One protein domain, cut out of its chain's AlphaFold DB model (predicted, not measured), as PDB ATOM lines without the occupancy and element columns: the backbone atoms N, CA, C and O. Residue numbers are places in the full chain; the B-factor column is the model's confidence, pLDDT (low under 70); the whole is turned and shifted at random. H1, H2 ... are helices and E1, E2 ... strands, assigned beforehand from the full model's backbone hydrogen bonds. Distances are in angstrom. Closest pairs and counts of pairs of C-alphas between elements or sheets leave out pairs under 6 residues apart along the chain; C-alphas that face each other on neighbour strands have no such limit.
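This is residues 3 to 125 of the 126 residues of an uncharacterized protein of Plasmodium chabaudi chabaudi (UniProt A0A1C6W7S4). A twisted sheet of four strands, E2 to E5, makes one end of the domain, and its long helix H3 runs near the edge strand E5. At the other end E1 carries on the course of E2 into a loose region of loops with the small helix H1; H2 sits near the sheet's corner where E4 begins and E5 ends. The printed part has 123 residues, with three named helices and five named strands in the order E1 E2 E3 H1 H2 E4 E5 H3. The sheet's order is E2 E3 E4 E5, all antiparallel, and the class is mixed, helices and strands. It is only just compact, close to loose, with a radius of gyration of the C-alphas of 16.1 A and spans of 44 by 38 by 32 A.

E1, residues 15 to 19, pairs with no named strand, but its residues 17 to 18 pair with residues 3 to 4 and its residues 15 to 16 with residues 44 to 45, both antiparallel. It runs on into E2, residues 22 to 25, at 27 degrees. E2 forms a hairpin with E3, residues 30 to 36, with N 24 and O 32 2.8 A apart. H1, residues 52 to 57, is not on the sheet. H2, residues 68 to 75, only grazes it. E3 and E4, residues 79 to 86, are antiparallel at 167 degrees, with N 33 and O 82 2.8 A apart. E4 forms a hairpin with E5, residues 91 to 98, with N 83 and O 94 2.8 A apart. H3, residues 105 to 123, only grazes the sheet with its residues 109 to 119; the closest C-alphas of E5 and H3 are those of Asn 97 and Arg 112, 7.5 A apart. In H1, H2 and H3 every O i to N i+4 pair is within hydrogen-bond range.

E1 begins at C-alpha 15 (202.809, 163.805, 206.493). E3 is 19.9 A long, E4 22.5 A and E5 22.6 A. H3 is 27.0 A long and ends at C-alpha 123 (210.613, 136.940, 192.963).

The C-alphas of Ile 10 and Asp 88 are the two farthest apart, 45.7 A. The printed part has no cut; the link from E3 to H1 is long. Residues 7 to 12 and 120 to 125, of which 120 to 123 belong to H3, stand free. The mean pLDDT of the printed part is 70.2, and 57 residues are under 70, among them 3 to 20 and 36 to 50.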
ATOM      1  N   GLU A   3     206.445 152.295 208.408       61.72
ATOM      2  CA  GLU A   3     206.186 153.511 207.630       61.72
ATOM      3  C   GLU A   3     205.633 153.106 206.257       61.72
ATOM      4  O   GLU A   3     206.248 152.317 205.538       61.72
ATOM      5  N   LYS A   4     204.447 153.607 205.897       59.22
ATOM      6  CA  LYS A   4     203.866 153.404 204.566       59.22
ATOM      7  C   LYS A   4     204.490 154.430 203.630       59.22
ATOM      8  O   LYS A   4     204.299 155.633 203.803       59.22
ATOM      9  N   GLN A   5     205.193 153.948 202.608       52.91
ATOM     10  CA  GLN A   5     205.692 154.800 201.533       52.91
ATOM     11  C   GLN A   5     204.514 155.548 200.891       52.91
ATOM     12  O   GLN A   5     203.532 154.937 200.464       52.91
ATOM     13  N   ASN A   6     204.592 156.879 200.843       52.22
ATOM     14  CA  ASN A   6     203.573 157.698 200.199       52.22
ATOM     15  C   ASN A   6     203.846 157.717 198.686       52.22
ATOM     16  O   ASN A   6     204.744 158.415 198.223       52.22
ATOM     17  N   ILE A   7     203.116 156.890 197.933       48.84
ATOM     18  CA  ILE A   7     203.307 156.689 196.484       48.84
ATOM     19  C   ILE A   7     202.413 157.596 195.627       48.84
ATOM     20  O   ILE A   7     202.460 157.501 194.404       48.84
ATOM     21  N   ASP A   8     201.603 158.463 196.243       46.09
ATOM     22  CA  ASP A   8     200.711 159.375 195.525       46.09
ATOM     23  C   ASP A   8     201.509 160.558 194.934       46.09
ATOM     24  O   ASP A   8     202.001 161.406 195.686       46.09
ATOM     25  N   PRO A   9     201.667 160.642 193.598       42.84
ATOM     26  CA  PRO A   9     202.504 161.656 192.963       42.84
ATOM     27  C   PRO A   9     201.888 163.063 193.007       42.84
ATOM     28  O   PRO A   9     202.598 164.035 192.741       42.84
ATOM     29  N   ILE A  10     200.593 163.193 193.330       43.69
ATOM     30  CA  ILE A  10     199.878 164.481 193.346       43.69
ATOM     31  C   ILE A  10     200.009 165.165 194.714       43.69
ATOM     32  O   ILE A  10     200.084 166.393 194.792       43.69
ATOM     33  N   TYR A  11     200.133 164.388 195.793       46.59
ATOM     34  CA  TYR A  11     200.308 164.901 197.148       46.59
ATOM     35  C   TYR A  11     201.707 164.579 197.680       46.59
ATOM     36  O   TYR A  11     201.913 163.586 198.379       46.59
ATOM     37  N   LYS A  12     202.652 165.510 197.472       49.97
ATOM     38  CA  LYS A  12     203.866 165.659 198.307       49.97
ATOM     39  C   LYS A  12     203.489 166.096 199.733       49.97
ATOM     40  O   LYS A  12     203.953 167.120 200.226       49.97
ATOM     41  N   SER A  13     202.572 165.385 200.378       53.72
ATOM     42  CA  SER A  13     202.183 165.684 201.748       53.72
ATOM     43  C   SER A  13     203.403 165.489 202.644       53.72
ATOM     44  O   SER A  13     204.014 164.420 202.611       53.72
ATOM     45  N   LEU A  14     203.742 166.498 203.452       58.34
ATOM     46  CA  LEU A  14     204.793 166.428 204.477       58.34
ATOM     47  C   LEU A  14     204.382 165.546 205.677       58.34
ATOM     48  O   LEU A  14     204.886 165.716 206.784       58.34
ATOM     49  N   VAL A  15     203.439 164.628 205.467       57.84
ATOM     50  CA  VAL A  15     202.809 163.805 206.493       57.84
ATOM     51  C   VAL A  15     203.263 162.368 206.299       57.84
ATOM     52  O   VAL A  15     203.034 161.773 205.238       57.84
ATOM     53  N   LYS A  16     203.893 161.800 207.329       58.88
ATOM     54  CA  LYS A  16     204.229 160.375 207.355       58.88
ATOM     55  C   LYS A  16     202.973 159.577 207.660       58.88
ATOM     56  O   LYS A  16     202.211 159.897 208.568       58.88
ATOM     57  N   LYS A  17     202.768 158.512 206.891       60.62
ATOM     58  CA  LYS A  17     201.693 157.548 207.117       60.62
ATOM     59  C   LYS A  17     202.301 156.333 207.794       60.62
ATOM     60  O   LYS A  17     203.229 155.731 207.261       60.62
ATOM     61  N   TYR A  18     201.768 155.958 208.945       63.59
ATOM     62  CA  TYR A  18     202.199 154.765 209.662       63.59
ATOM     63  C   TYR A  18     201.109 153.699 209.611       63.59
ATOM     64  O   TYR A  18     199.918 153.995 209.717       63.59
ATOM     65  N   ALA A  19     201.537 152.452 209.463       64.56
ATOM     66  CA  ALA A  19     200.719 151.278 209.696       64.56
ATOM     67  C   ALA A  19     201.264 150.544 210.921       64.56
ATOM     68  O   ALA A  19     202.478 150.372 211.096       64.56
ATOM     69  N   LEU A  20     200.369 150.080 211.782       69.81
ATOM     70  CA  LEU A  20     200.753 149.083 212.765       69.81
ATOM     71  C   LEU A  20     200.653 147.718 212.123       69.81
ATOM     72  O   LEU A  20     199.696 147.420 211.419       69.81
ATOM     73  N   GLY A  21     201.662 146.901 212.382       71.00
ATOM     74  CA  GLY A  21     201.571 145.484 212.120       71.00
ATOM     75  C   GLY A  21     201.719 144.723 213.420       71.00
ATOM     76  O   GLY A  21     202.489 145.122 214.298       71.00
ATOM     77  N   ALA A  22     200.972 143.637 213.522       74.38
ATOM     78  CA  ALA A  22     201.121 142.630 214.548       74.38
ATOM     79  C   ALA A  22     201.895 141.446 213.963       74.38
ATOM     80  O   ALA A  22     201.610 140.993 212.856       74.38
ATOM     81  N   SER A  23     202.862 140.928 214.715       80.44
ATOM     82  CA  SER A  23     203.504 139.651 214.409       80.44
ATOM     83  C   SER A  23     203.045 138.605 215.413       80.44
ATOM     84  O   SER A  23     203.150 138.822 216.621       80.44
ATOM     85  N   VAL A  24     202.577 137.463 214.928       80.94
ATOM     86  CA  VAL A  24     202.155 136.332 215.752       80.94
ATOM     87  C   VAL A  24     202.990 135.119 215.369       80.94
ATOM     88  O   VAL A  24     202.947 134.650 214.230       80.94
ATOM     89  N   LYS A  25     203.755 134.599 216.331       85.81
ATOM     90  CA  LYS A  25     204.455 133.325 216.181       85.81
ATOM     91  C   LYS A  25     203.434 132.199 216.356       85.81
ATOM     92  O   LYS A  25     202.966 131.968 217.466       85.81
ATOM     93  N   GLN A  26     203.070 131.545 215.257       84.88
ATOM     94  CA  GLN A  26     202.148 130.402 215.248       84.88
ATOM     95  C   GLN A  26     202.865 129.125 215.709       84.88
ATOM     96  O   GLN A  26     202.329 128.346 216.488       84.88
ATOM     97  N   SER A  27     204.108 128.935 215.268       89.12
ATOM     98  CA  SER A  27     204.960 127.807 215.657       89.12
ATOM     99  C   SER A  27     206.435 128.211 215.602       89.12
ATOM    100  O   SER A  27     206.758 129.359 215.297       89.12
ATOM    101  N   ASN A  28     207.356 127.290 215.901       88.00
ATOM    102  CA  ASN A  28     208.791 127.566 215.770       88.00
ATOM    103  C   ASN A  28     209.196 127.986 214.359       88.00
ATOM    104  O   ASN A  28     210.049 128.862 214.226       88.00
ATOM    105  N   ASP A  29     208.503 127.454 213.359       92.94
ATOM    106  CA  ASP A  29     208.845 127.651 211.958       92.94
ATOM    107  C   ASP A  29     207.849 128.556 211.236       92.94
ATOM    108  O   ASP A  29     208.067 128.894 210.083       92.94
ATOM    109  N   THR A  30     206.751 128.970 211.877       90.62
ATOM    110  CA  THR A  30     205.709 129.795 211.247       90.62
ATOM    111  C   THR A  30     205.474 131.090 212.009       90.62
ATOM    112  O   THR A  30     205.078 131.091 213.177       90.62
ATOM    113  N   THR A  31     205.647 132.208 211.307       90.31
ATOM    114  CA  THR A  31     205.311 133.549 211.789       90.31
ATOM    115  C   THR A  31     204.326 134.206 210.834       90.31
ATOM    116  O   THR A  31     204.522 134.199 209.623       90.31
ATOM    117  N   VAL A  32     203.273 134.801 211.385       83.75
ATOM    118  CA  VAL A  32     202.301 135.595 210.635       83.75
ATOM    119  C   VAL A  32     202.523 137.065 210.972       83.75
ATOM    120  O   VAL A  32     202.500 137.434 212.142       83.75
ATOM    121  N   ILE A  33     202.738 137.903 209.963       82.38
ATOM    122  CA  ILE A  33     202.811 139.361 210.086       82.38
ATOM    123  C   ILE A  33     201.563 139.933 209.427       82.38
ATOM    124  O   ILE A  33     201.323 139.678 208.253       82.38
ATOM    125  N   VAL A  34     200.770 140.700 210.163       75.81
ATOM    126  CA  VAL A  34     199.500 141.255 209.686       75.81
ATOM    127  C   VAL A  34     199.476 142.753 209.929       75.81
ATOM    128  O   VAL A  34     199.744 143.198 211.040       75.81
ATOM    129  N   CYS A  35     199.118 143.519 208.907       73.75
ATOM    130  CA  CYS A  35     199.009 144.970 208.903       73.75
ATOM    131  C   CYS A  35     197.610 145.374 208.398       73.75
ATOM    132  O   CYS A  35     197.319 145.183 207.213       73.75
ATOM    133  N   PRO A  36     196.726 145.943 209.236       68.31
ATOM    134  CA  PRO A  36     195.564 146.672 208.733       68.31
ATOM    135  C   PRO A  36     195.988 147.787 207.758       68.31
ATOM    136  O   PRO A  36     197.008 148.451 207.944       68.31
ATOM    137  N   SER A  37     195.214 147.965 206.690       57.16
ATOM    138  CA  SER A  37     195.547 148.813 205.540       57.16
ATOM    139  C   SER A  37     195.213 150.290 205.735       57.16
ATOM    140  O   SER A  37     195.908 151.152 205.186       57.16
ATOM    141  N   ARG A  38     194.158 150.605 206.501       52.97
ATOM    142  CA  ARG A  38     193.836 151.986 206.832       52.97
ATOM    143  C   ARG A  38     194.884 152.442 207.812       52.97
ATOM    144  O   ARG A  38     195.042 151.897 208.904       52.97
ATOM    145  N   ILE A  39     195.582 153.457 207.332       49.91
ATOM    146  CA  ILE A  39     196.344 154.418 208.100       49.91
ATOM    147  C   ILE A  39     195.543 154.662 209.374       49.91
ATOM    148  O   ILE A  39     194.357 154.994 209.309       49.91
ATOM    149  N   LEU A  40     196.179 154.441 210.522       51.53
ATOM    150  CA  LEU A  40     195.670 154.981 211.776       51.53
ATOM    151  C   LEU A  40     195.289 156.439 211.517       51.53
ATOM    152  O   LEU A  40     195.971 157.088 210.724       51.53
ATOM    153  N   ASN A  41     194.246 156.974 212.148       48.97
ATOM    154  CA  ASN A  41     193.940 158.410 212.080       48.97
ATOM    155  C   ASN A  41     195.020 159.228 212.823       48.97
ATOM    156  O   ASN A  41     194.730 159.989 213.735       48.97
ATOM    157  N   TYR A  42     196.281 159.024 212.461       52.47
ATOM    158  CA  TYR A  42     197.474 159.618 212.999       52.47
ATOM    159  C   TYR A  42     198.184 160.307 211.837       52.47
ATOM    160  O   TYR A  42     198.847 159.679 211.005       52.47
ATOM    161  N   LEU A  43     197.965 161.614 211.755       55.22
ATOM    162  CA  LEU A  43     198.629 162.500 210.814       55.22
ATOM    163  C   LEU A  43     199.860 163.071 211.527       55.22
ATOM    164  O   LEU A  43     199.766 164.096 212.190       55.22
ATOM    165  N   GLY A  44     200.993 162.373 211.434       55.00
ATOM    166  CA  GLY A  44     202.268 162.862 211.962       55.00
ATOM    167  C   GLY A  44     203.025 163.694 210.923       55.00
ATOM    168  O   GLY A  44     203.099 163.302 209.754       55.00
ATOM    169  N   GLU A  45     203.611 164.821 211.327       58.25
ATOM    170  CA  GLU A  45     204.502 165.603 210.461       58.25
ATOM    171  C   GLU A  45     205.856 164.893 210.267       58.25
ATOM    172  O   GLU A  45     206.341 164.190 211.149       58.25
ATOM    173  N   ILE A  46     206.500 165.063 209.103       54.38
ATOM    174  CA  ILE A  46     207.775 164.392 208.765       54.38
ATOM    175  C   ILE A  46     208.892 164.645 209.792       54.38
ATOM    176  O   ILE A  46     209.742 163.764 209.969       54.38
ATOM    177  N   ASN A  47     208.893 165.816 210.434       56.78
ATOM    178  CA  ASN A  47     209.947 166.265 211.347       56.78
ATOM    179  C   ASN A  47     209.612 166.062 212.831       56.78
ATOM    180  O   ASN A  47     210.482 166.305 213.665       56.78
ATOM    181  N   ASP A  48     208.402 165.597 213.144       62.09
ATOM    182  CA  ASP A  48     207.970 165.364 214.516       62.09
ATOM    183  C   ASP A  48     208.137 163.894 214.900       62.09
ATOM    184  O   ASP A  48     207.983 162.974 214.088       62.09
ATOM    185  N   GLU A  49     208.471 163.667 216.169       65.62
ATOM    186  CA  GLU A  49     208.514 162.321 216.723       65.62
ATOM    187  C   GLU A  49     207.079 161.782 216.866       65.62
ATOM    188  O   GLU A  49     206.219 162.465 217.431       65.62
ATOM    189  N   PRO A  50     206.779 160.571 216.357       66.06
ATOM    190  CA  PRO A  50     205.425 160.050 216.390       66.06
ATOM    191  C   PRO A  50     204.935 159.816 217.826       66.06
ATOM    192  O   PRO A  50     205.604 159.165 218.632       66.06
ATOM    193  N   ASN A  51     203.722 160.281 218.137       74.06
ATOM    194  CA  ASN A  51     203.072 160.058 219.426       74.06
ATOM    195  C   ASN A  51     202.594 158.603 219.533       74.06
ATOM    196  O   ASN A  51     201.453 158.257 219.222       74.06
ATOM    197  N   MET A  52     203.491 157.735 219.996       72.25
ATOM    198  CA  MET A  52     203.251 156.296 220.097       72.25
ATOM    199  C   MET A  52     202.059 155.939 220.986       72.25
ATOM    200  O   MET A  52     201.377 154.951 220.722       72.25
ATOM    201  N   LYS A  53     201.796 156.731 222.030       73.75
ATOM    202  CA  LYS A  53     200.677 156.490 222.942       73.75
ATOM    203  C   LYS A  53     199.343 156.699 222.230       73.75
ATOM    204  O   LYS A  53     198.494 155.817 222.259       73.75
ATOM    205  N   GLU A  54     199.207 157.825 221.541       71.62
ATOM    206  CA  GLU A  54     198.013 158.157 220.762       71.62
ATOM    207  C   GLU A  54     197.785 157.160 219.621       71.62
ATOM    208  O   GLU A  54     196.661 156.722 219.391       71.62
ATOM    209  N   ILE A  55     198.859 156.744 218.946       70.12
ATOM    210  CA  ILE A  55     198.816 155.687 217.934       70.12
ATOM    211  C   ILE A  55     198.226 154.399 218.524       70.12
ATOM    212  O   ILE A  55     197.285 153.847 217.958       70.12
ATOM    213  N   LEU A  56     198.749 153.927 219.658       70.75
ATOM    214  CA  LEU A  56     198.305 152.680 220.286       70.75
ATOM    215  C   LEU A  56     196.865 152.768 220.810       70.75
ATOM    216  O   LEU A  56     196.104 151.825 220.614       70.75
ATOM    217  N   GLU A  57     196.475 153.889 221.423       69.88
ATOM    218  CA  GLU A  57     195.120 154.107 221.954       69.88
ATOM    219  C   GLU A  57     194.055 154.149 220.847       69.88
ATOM    220  O   GLU A  57     192.951 153.643 221.038       69.88
ATOM    221  N   ASN A  58     194.389 154.694 219.674       65.44
ATOM    222  CA  ASN A  58     193.476 154.769 218.531       65.44
ATOM    223  C   ASN A  58     193.487 153.512 217.644       65.44
ATOM    224  O   ASN A  58     192.769 153.450 216.642       65.44
ATOM    225  N   THR A  59     194.307 152.512 217.970       67.00
ATOM    226  CA  THR A  59     194.397 151.283 217.180       67.00
ATOM    227  C   THR A  59     193.297 150.313 217.568       67.00
ATOM    228  O   THR A  59     193.269 149.799 218.686       67.00
ATOM    229  N   GLN A  60     192.428 149.987 216.613       65.50
ATOM    230  CA  GLN A  60     191.486 148.888 216.784       65.50
ATOM    231  C   GLN A  60     192.241 147.558 216.832       65.50
ATOM    232  O   GLN A  60     193.068 147.254 215.967       65.50
ATOM    233  N   SER A  61     191.970 146.768 217.870       66.81
ATOM    234  CA  SER A  61     192.519 145.420 217.980       66.81
ATOM    235  C   SER A  61     191.884 144.510 216.935       66.81
ATOM    236  O   SER A  61     190.689 144.597 216.672       66.81
ATOM    237  N   ILE A  62     192.683 143.606 216.368       69.25
ATOM    238  CA  ILE A  62     192.150 142.517 215.551       69.25
ATOM    239  C   ILE A  62     191.536 141.504 216.515       69.25
ATOM    240  O   ILE A  62     192.255 140.860 217.288       69.25
ATOM    241  N   GLU A  63     190.211 141.406 216.493       69.19
ATOM    242  CA  GLU A  63     189.472 140.418 217.269       69.19
ATOM    243  C   GLU A  63     189.851 138.998 216.832       69.19
ATOM    244  O   GLU A  63     190.094 138.714 215.656       69.19
ATOM    245  N   LYS A  64     189.960 138.110 217.819       69.44
ATOM    246  CA  LYS A  64     190.283 136.692 217.639       69.44
ATOM    247  C   LYS A  64     189.026 135.868 217.904       69.44
ATOM    248  O   LYS A  64     188.084 136.370 218.506       69.44
ATOM    249  N   ASP A  65     189.036 134.609 217.476       78.50
ATOM    250  CA  ASP A  65     187.962 133.637 217.743       78.50
ATOM    251  C   ASP A  65     186.593 133.989 217.126       78.50
ATOM    252  O   ASP A  65     185.559 133.453 217.520       78.50
ATOM    253  N   ILE A  66     186.603 134.840 216.101       77.62
ATOM    254  CA  ILE A  66     185.464 135.155 215.237       77.62
ATOM    255  C   ILE A  66     185.788 134.760 213.794       77.62
ATOM    256  O   ILE A  66     186.946 134.513 213.438       77.62
ATOM    257  N   ASN A  67     184.764 134.663 212.948       80.62
ATOM    258  CA  ASN A  67     184.986 134.319 211.548       80.62
ATOM    259  C   ASN A  67     185.663 135.481 210.792       80.62
ATOM    260  O   ASN A  67     185.606 136.636 211.208       80.62
ATOM    261  N   ALA A  68     186.322 135.171 209.672       71.25
ATOM    262  CA  ALA A  68     187.132 136.147 208.943       71.25
ATOM    263  C   ALA A  68     186.321 137.335 208.391       71.25
ATOM    264  O   ALA A  68     186.834 138.450 208.352       71.25
ATOM    265  N   GLU A  69     185.073 137.112 207.976       73.94
ATOM    266  CA  GLU A  69     184.201 138.162 207.437       73.94
ATOM    267  C   GLU A  69     183.751 139.125 208.539       73.94
ATOM    268  O   GLU A  69     183.841 140.342 208.382       73.94
ATOM    269  N   GLU A  70     183.354 138.586 209.689       75.88
ATOM    270  CA  GLU A  70     183.013 139.350 210.887       75.88
ATOM    271  C   GLU A  70     184.223 140.124 211.420       75.88
ATOM    272  O   GLU A  70     184.106 141.308 211.718       75.88
ATOM    273  N   ALA A  71     185.415 139.516 211.428       74.94
ATOM    274  CA  ALA A  71     186.648 140.200 211.812       74.94
ATOM    275  C   ALA A  71     186.967 141.389 210.901       74.94
ATOM    276  O   ALA A  71     187.319 142.460 211.390       74.94
ATOM    277  N   LEU A  72     186.826 141.223 209.582       72.44
ATOM    278  CA  LEU A  72     187.028 142.305 208.613       72.44
ATOM    279  C   LEU A  72     185.968 143.402 208.748       72.44
ATOM    280  O   LEU A  72     186.295 144.581 208.623       72.44
ATOM    281  N   THR A  73     184.725 143.015 209.036       73.06
ATOM    282  CA  THR A  73     183.598 143.932 209.250       73.06
ATOM    283  C   THR A  73     183.783 144.761 210.517       73.06
ATOM    284  O   THR A  73     183.686 145.986 210.459       73.06
ATOM    285  N   ASN A  74     184.137 144.125 211.636       73.25
ATOM    286  CA  ASN A  74     184.398 144.797 212.912       73.25
ATOM    287  C   ASN A  74     185.631 145.701 212.825       73.25
ATOM    288  O   ASN A  74     185.622 146.822 213.333       73.25
ATOM    289  N   LEU A  75     186.675 145.241 212.125       72.38
ATOM    290  CA  LEU A  75     187.859 146.049 211.848       72.38
ATOM    291  C   LEU A  75     187.554 147.200 210.871       72.38
ATOM    292  O   LEU A  75     188.282 148.189 210.857       72.38
ATOM    293  N   ASN A  76     186.497 147.081 210.054       71.31
ATOM    294  CA  ASN A  76     186.068 148.047 209.036       71.31
ATOM    295  C   ASN A  76     187.237 148.525 208.145       71.31
ATOM    296  O   ASN A  76     187.432 149.721 207.890       71.31
ATOM    297  N   ASN A  77     188.096 147.581 207.751       69.94
ATOM    298  CA  ASN A  77     189.412 147.869 207.186       69.94
ATOM    299  C   ASN A  77     189.951 146.677 206.380       69.94
ATOM    300  O   ASN A  77     189.680 145.526 206.719       69.94
ATOM    301  N   ASN A  78     190.769 146.937 205.356       72.50
ATOM    302  CA  ASN A  78     191.480 145.864 204.656       72.50
ATOM    303  C   ASN A  78     192.649 145.363 205.506       72.50
ATOM    304  O   ASN A  78     193.223 146.102 206.305       72.50
ATOM    305  N   ILE A  79     193.042 144.119 205.289       75.81
ATOM    306  CA  ILE A  79     194.161 143.474 205.964       75.81
ATOM    307  C   ILE A  79     195.174 143.058 204.904       75.81
ATOM    308  O   ILE A  79     194.826 142.343 203.973       75.81
ATOM    309  N   ALA A  80     196.433 143.457 205.063       76.69
ATOM    310  CA  ALA A  80     197.546 142.951 204.270       76.69
ATOM    311  C   ALA A  80     198.582 142.301 205.188       76.69
ATOM    312  O   ALA A  80     198.763 142.724 206.325       76.69
ATOM    313  N   GLY A  81     199.285 141.277 204.728       80.25
ATOM    314  CA  GLY A  81     200.240 140.592 205.587       80.25
ATOM    315  C   GLY A  81     201.031 139.505 204.890       80.25
ATOM    316  O   GLY A  81     200.898 139.282 203.690       80.25
ATOM    317  N   PHE A  82     201.849 138.817 205.673       84.31
ATOM    318  CA  PHE A  82     202.688 137.719 205.233       84.31
ATOM    319  C   PHE A  82     202.583 136.551 206.208       84.31
ATOM    320  O   PHE A  82     202.665 136.738 207.421       84.31
ATOM    321  N   VAL A  83     202.468 135.336 205.683       88.25
ATOM    322  CA  VAL A  83     202.801 134.113 206.417       88.25
ATOM    323  C   VAL A  83     204.189 133.704 205.974       88.25
ATOM    324  O   VAL A  83     204.410 133.422 204.800       88.25
ATOM    325  N   ILE A  84     205.117 133.693 206.916       89.94
ATOM    326  CA  ILE A  84     206.498 133.291 206.698       89.94
ATOM    327  C   ILE A  84     206.663 131.928 207.350       89.94
ATOM    328  O   ILE A  84     206.527 131.805 208.573       89.94
ATOM    329  N   LYS A  85     206.944 130.913 206.536       94.06
ATOM    330  CA  LYS A  85     207.307 129.580 207.001       94.06
ATOM    331  C   LYS A  85     208.769 129.321 206.688       94.06
ATOM    332  O   LYS A  85     209.209 129.472 205.552       94.06
ATOM    333  N   LYS A  86     209.520 128.937 207.708       92.94
ATOM    334  CA  LYS A  86     210.897 128.496 207.573       92.94
ATOM    335  C   LYS A  86     210.920 126.986 207.340       92.94
ATOM    336  O   LYS A  86     210.219 126.236 208.008       92.94
ATOM    337  N   HIS A  87     211.758 126.563 206.414       91.31
ATOM    338  CA  HIS A  87     212.176 125.183 206.225       91.31
ATOM    339  C   HIS A  87     213.687 125.100 206.461       91.31
ATOM    340  O   HIS A  87     214.341 126.127 206.668       91.31
ATOM    341  N   ASP A  88     214.246 123.893 206.425       91.12
ATOM    342  CA  ASP A  88     215.674 123.688 206.692       91.12
ATOM    343  C   ASP A  88     216.560 124.510 205.737       91.12
ATOM    344  O   ASP A  88     217.432 125.248 206.194       91.12
ATOM    345  N   ASP A  89     216.241 124.485 204.437       93.12
ATOM    346  CA  ASP A  89     217.035 125.137 203.382       93.12
ATOM    347  C   ASP A  89     216.296 126.266 202.646       93.12
ATOM    348  O   ASP A  89     216.808 126.834 201.681       93.12
ATOM    349  N   SER A  90     215.062 126.588 203.043       88.94
ATOM    350  CA  SER A  90     214.247 127.573 202.323       88.94
ATOM    351  C   SER A  90     213.282 128.331 203.224       88.94
ATOM    352  O   SER A  90     213.059 127.985 204.384       88.94
ATOM    353  N   VAL A  91     212.710 129.402 202.680       89.56
ATOM    354  CA  VAL A  91     211.658 130.181 203.328       89.56
ATOM    355  C   VAL A  91     210.501 130.312 202.346       89.56
ATOM    356  O   VAL A  91     210.671 130.831 201.246       89.56
ATOM    357  N   GLU A  92     209.322 129.854 202.750       90.38
ATOM    358  CA  GLU A  92     208.068 130.075 202.036       90.38
ATOM    359  C   GLU A  92     207.435 131.365 202.570       90.38
ATOM    360  O   GLU A  92     207.171 131.503 203.768       90.38
ATOM    361  N   VAL A  93     207.176 132.321 201.678       84.88
ATOM    362  CA  VAL A  93     206.483 133.570 202.009       84.88
ATOM    363  C   VAL A  93     205.162 133.609 201.255       84.88
ATOM    364  O   VAL A  93     205.134 133.714 200.032       84.88
ATOM    365  N   THR A  94     204.053 133.552 201.989       86.81
ATOM    366  CA  THR A  94     202.705 133.740 201.443       86.81
ATOM    367  C   THR A  94     202.236 135.157 201.738       86.81
ATOM    368  O   THR A  94     202.141 135.539 202.900       86.81
ATOM    369  N   TYR A  95     201.904 135.930 200.706       82.06
ATOM    370  CA  TYR A  95     201.262 137.236 200.864       82.06
ATOM    371  C   TYR A  95     199.745 137.077 201.043       82.06
ATOM    372  O   TYR A  95     199.097 136.379 200.265       82.06
ATOM    373  N   ILE A  96     199.183 137.732 202.059       79.62
ATOM    374  CA  ILE A  96     197.743 137.786 202.334       79.62
ATOM    375  C   ILE A  96     197.254 139.204 202.057       79.62
ATOM    376  O   ILE A  96     197.862 140.172 202.512       79.62
ATOM    377  N   ASN A  97     196.123 139.324 201.363       76.31
ATOM    378  CA  ASN A  97     195.380 140.572 201.255       76.31
ATOM    379  C   ASN A  97     193.875 140.282 201.291       76.31
ATOM    380  O   ASN A  97     193.378 139.503 200.476       76.31
ATOM    381  N   ALA A  98     193.168 140.893 202.233       76.31
ATOM    382  CA  ALA A  98     191.726 140.811 202.385       76.31
ATOM    383  C   ALA A  98     191.137 142.222 202.333       76.31
ATOM    384  O   ALA A  98     191.482 143.062 203.162       76.31
ATOM    385  N   ILE A  99     190.267 142.477 201.353       72.75
ATOM    386  CA  ILE A  99     189.661 143.790 201.101       72.75
ATOM    387  C   ILE A  99     188.232 143.787 201.642       72.75
ATOM    388  O   ILE A  99     187.440 142.919 201.282       72.75
ATOM    389  N   TYR A 100     187.911 144.763 202.485       70.38
ATOM    390  CA  TYR A 100     186.571 144.971 203.014       70.38
ATOM    391  C   TYR A 100     185.737 145.803 202.022       70.38
ATOM    392  O   TYR A 100     185.999 146.986 201.796       70.38
ATOM    393  N   GLU A 101     184.735 145.183 201.393       64.69
ATOM    394  CA  GLU A 101     183.937 145.784 200.313       64.69
ATOM    395  C   GLU A 101     182.611 146.386 200.805       64.69
ATOM    396  O   GLU A 101     181.550 145.969 200.351       64.69
ATOM    397  N   HIS A 102     182.642 147.374 201.709       61.81
ATOM    398  CA  HIS A 102     181.396 148.061 202.084       61.81
ATOM    399  C   HIS A 102     181.138 149.357 201.302       61.81
ATOM    400  O   HIS A 102     180.022 149.506 200.826       61.81
ATOM    401  N   ASP A 103     182.140 150.232 201.077       52.41
ATOM    402  CA  ASP A 103     181.866 151.563 200.479       52.41
ATOM    403  C   ASP A 103     182.935 152.212 199.564       52.41
ATOM    404  O   ASP A 103     182.668 153.272 199.002       52.41
ATOM    405  N   ASN A 104     184.136 151.651 199.343       54.19
ATOM    406  CA  ASN A 104     185.067 152.228 198.342       54.19
ATOM    407  C   ASN A 104     186.210 151.282 197.927       54.19
ATOM    408  O   ASN A 104     187.363 151.453 198.308       54.19
ATOM    409  N   SER A 105     185.901 150.264 197.120       54.66
ATOM    410  CA  SER A 105     186.840 149.165 196.828       54.66
ATOM    411  C   SER A 105     187.731 149.356 195.591       54.66
ATOM    412  O   SER A 105     188.665 148.583 195.391       54.66
ATOM    413  N   ALA A 106     187.483 150.352 194.730       56.00
ATOM    414  CA  ALA A 106     188.174 150.442 193.436       56.00
ATOM    415  C   ALA A 106     189.670 150.793 193.560       56.00
ATOM    416  O   ALA A 106     190.501 150.226 192.849       56.00
ATOM    417  N   MET A 107     190.020 151.709 194.469       61.50
ATOM    418  CA  MET A 107     191.409 152.136 194.659       61.50
ATOM    419  C   MET A 107     192.231 151.071 195.394       61.50
ATOM    420  O   MET A 107     193.331 150.753 194.953       61.50
ATOM    421  N   ASP A 108     191.653 150.430 196.412       61.88
ATOM    422  CA  ASP A 108     192.289 149.330 197.149       61.88
ATOM    423  C   ASP A 108     192.533 148.100 196.261       61.88
ATOM    424  O   ASP A 108     193.586 147.464 196.344       61.88
ATOM    425  N   LYS A 109     191.607 147.794 195.342       66.00
ATOM    426  CA  LYS A 109     191.794 146.748 194.320       66.00
ATOM    427  C   LYS A 109     192.965 147.065 193.391       66.00
ATOM    428  O   LYS A 109     193.797 146.197 193.138       66.00
ATOM    429  N   LYS A 110     193.075 148.313 192.929       68.50
ATOM    430  CA  LYS A 110     194.198 148.763 192.095       68.50
ATOM    431  C   LYS A 110     195.529 148.704 192.857       68.50
ATOM    432  O   LYS A 110     196.519 148.233 192.303       68.50
ATOM    433  N   GLU A 111     195.565 149.143 194.118       66.62
ATOM    434  CA  GLU A 111     196.763 149.046 194.970       66.62
ATOM    435  C   GLU A 111     197.173 147.587 195.214       66.62
ATOM    436  O   GLU A 111     198.365 147.269 195.146       66.62
ATOM    437  N   ARG A 112     196.207 146.683 195.434       70.19
ATOM    438  CA  ARG A 112     196.457 145.237 195.527       70.19
ATOM    439  C   ARG A 112     197.125 144.718 194.261       70.19
ATOM    440  O   ARG A 112     198.139 144.034 194.365       70.19
ATOM    441  N   ASP A 113     196.580 145.036 193.091       69.88
ATOM    442  CA  ASP A 113     197.084 144.509 191.819       69.88
ATOM    443  C   ASP A 113     198.508 145.019 191.523       69.88
ATOM    444  O   ASP A 113     199.372 144.250 191.088       69.88
ATOM    445  N   ILE A 114     198.798 146.286 191.846       71.56
ATOM    446  CA  ILE A 114     200.154 146.858 191.771       71.56
ATOM    447  C   ILE A 114     201.099 146.149 192.748       71.56
ATOM    448  O   ILE A 114     202.185 145.722 192.359       71.56
ATOM    449  N   THR A 115     200.689 145.987 194.009       69.38
ATOM    450  CA  THR A 115     201.505 145.331 195.044       69.38
ATOM    451  C   THR A 115     201.821 143.887 194.666       69.38
ATOM    452  O   THR A 115     202.971 143.461 194.758       69.38
ATOM    453  N   TYR A 116     200.823 143.152 194.179       71.25
ATOM    454  CA  TYR A 116     200.983 141.783 193.708       71.25
ATOM    455  C   TYR A 116     201.973 141.698 192.538       71.25
ATOM    456  O   TYR A 116     202.893 140.883 192.567       71.25
ATOM    457  N   THR A 117     201.851 142.595 191.555       77.31
ATOM    458  CA  THR A 117     202.779 142.676 190.414       77.31
ATOM    459  C   THR A 117     204.215 142.955 190.868       77.31
ATOM    460  O   THR A 117     205.147 142.299 190.405       77.31
ATOM    461  N   ASN A 118     204.404 143.869 191.822       73.94
ATOM    462  CA  ASN A 118     205.721 144.186 192.373       73.94
ATOM    463  C   ASN A 118     206.342 142.981 193.097       73.94
ATOM    464  O   ASN A 118     207.515 142.680 192.874       73.94
ATOM    465  N   ILE A 119     205.566 142.254 193.909       71.50
ATOM    466  CA  ILE A 119     206.032 141.036 194.594       71.50
ATOM    467  C   ILE A 119     206.454 139.969 193.576       71.50
ATOM    468  O   ILE A 119     207.532 139.390 193.711       71.50
ATOM    469  N   LEU A 120     205.648 139.742 192.533       76.88
ATOM    470  CA  LEU A 120     205.999 138.802 191.466       76.88
ATOM    471  C   LEU A 120     207.284 139.208 190.739       76.88
ATOM    472  O   LEU A 120     208.110 138.350 190.444       76.88
ATOM    473  N   SER A 121     207.473 140.504 190.475       76.06
ATOM    474  CA  SER A 121     208.695 140.995 189.832       76.06
ATOM    475  C   SER A 121     209.925 140.787 190.716       76.06
ATOM    476  O   SER A 121     210.962 140.358 190.220       76.06
ATOM    477  N   LEU A 122     209.803 141.001 192.030       73.19
ATOM    478  CA  LEU A 122     210.887 140.774 192.984       73.19
ATOM    479  C   LEU A 122     211.307 139.307 192.987       73.19
ATOM    480  O   LEU A 122     212.496 139.038 192.890       73.19
ATOM    481  N   ALA A 123     210.347 138.378 193.001       70.75
ATOM    482  CA  ALA A 123     210.613 136.940 192.963       70.75
ATOM    483  C   ALA A 123     211.378 136.476 191.706       70.75
ATOM    484  O   ALA A 123     211.988 135.417 191.733       70.75
ATOM    485  N   GLN A 124     211.365 137.247 190.613       69.62
ATOM    486  CA  GLN A 124     212.130 136.941 189.394       69.62
ATOM    487  C   GLN A 124     213.598 137.393 189.460       69.62
ATOM    488  O   GLN A 124     214.380 137.034 188.583       69.62
ATOM    489  N   HIS A 125     213.960 138.215 190.448       63.44
ATOM    490  CA  HIS A 125     215.284 138.833 190.584       63.44
ATOM    491  C   HIS A 125     216.081 138.279 191.780       63.44
ATOM    492  O   HIS A 125     217.119 138.842 192.132       63.44
TER     493      HIS A 125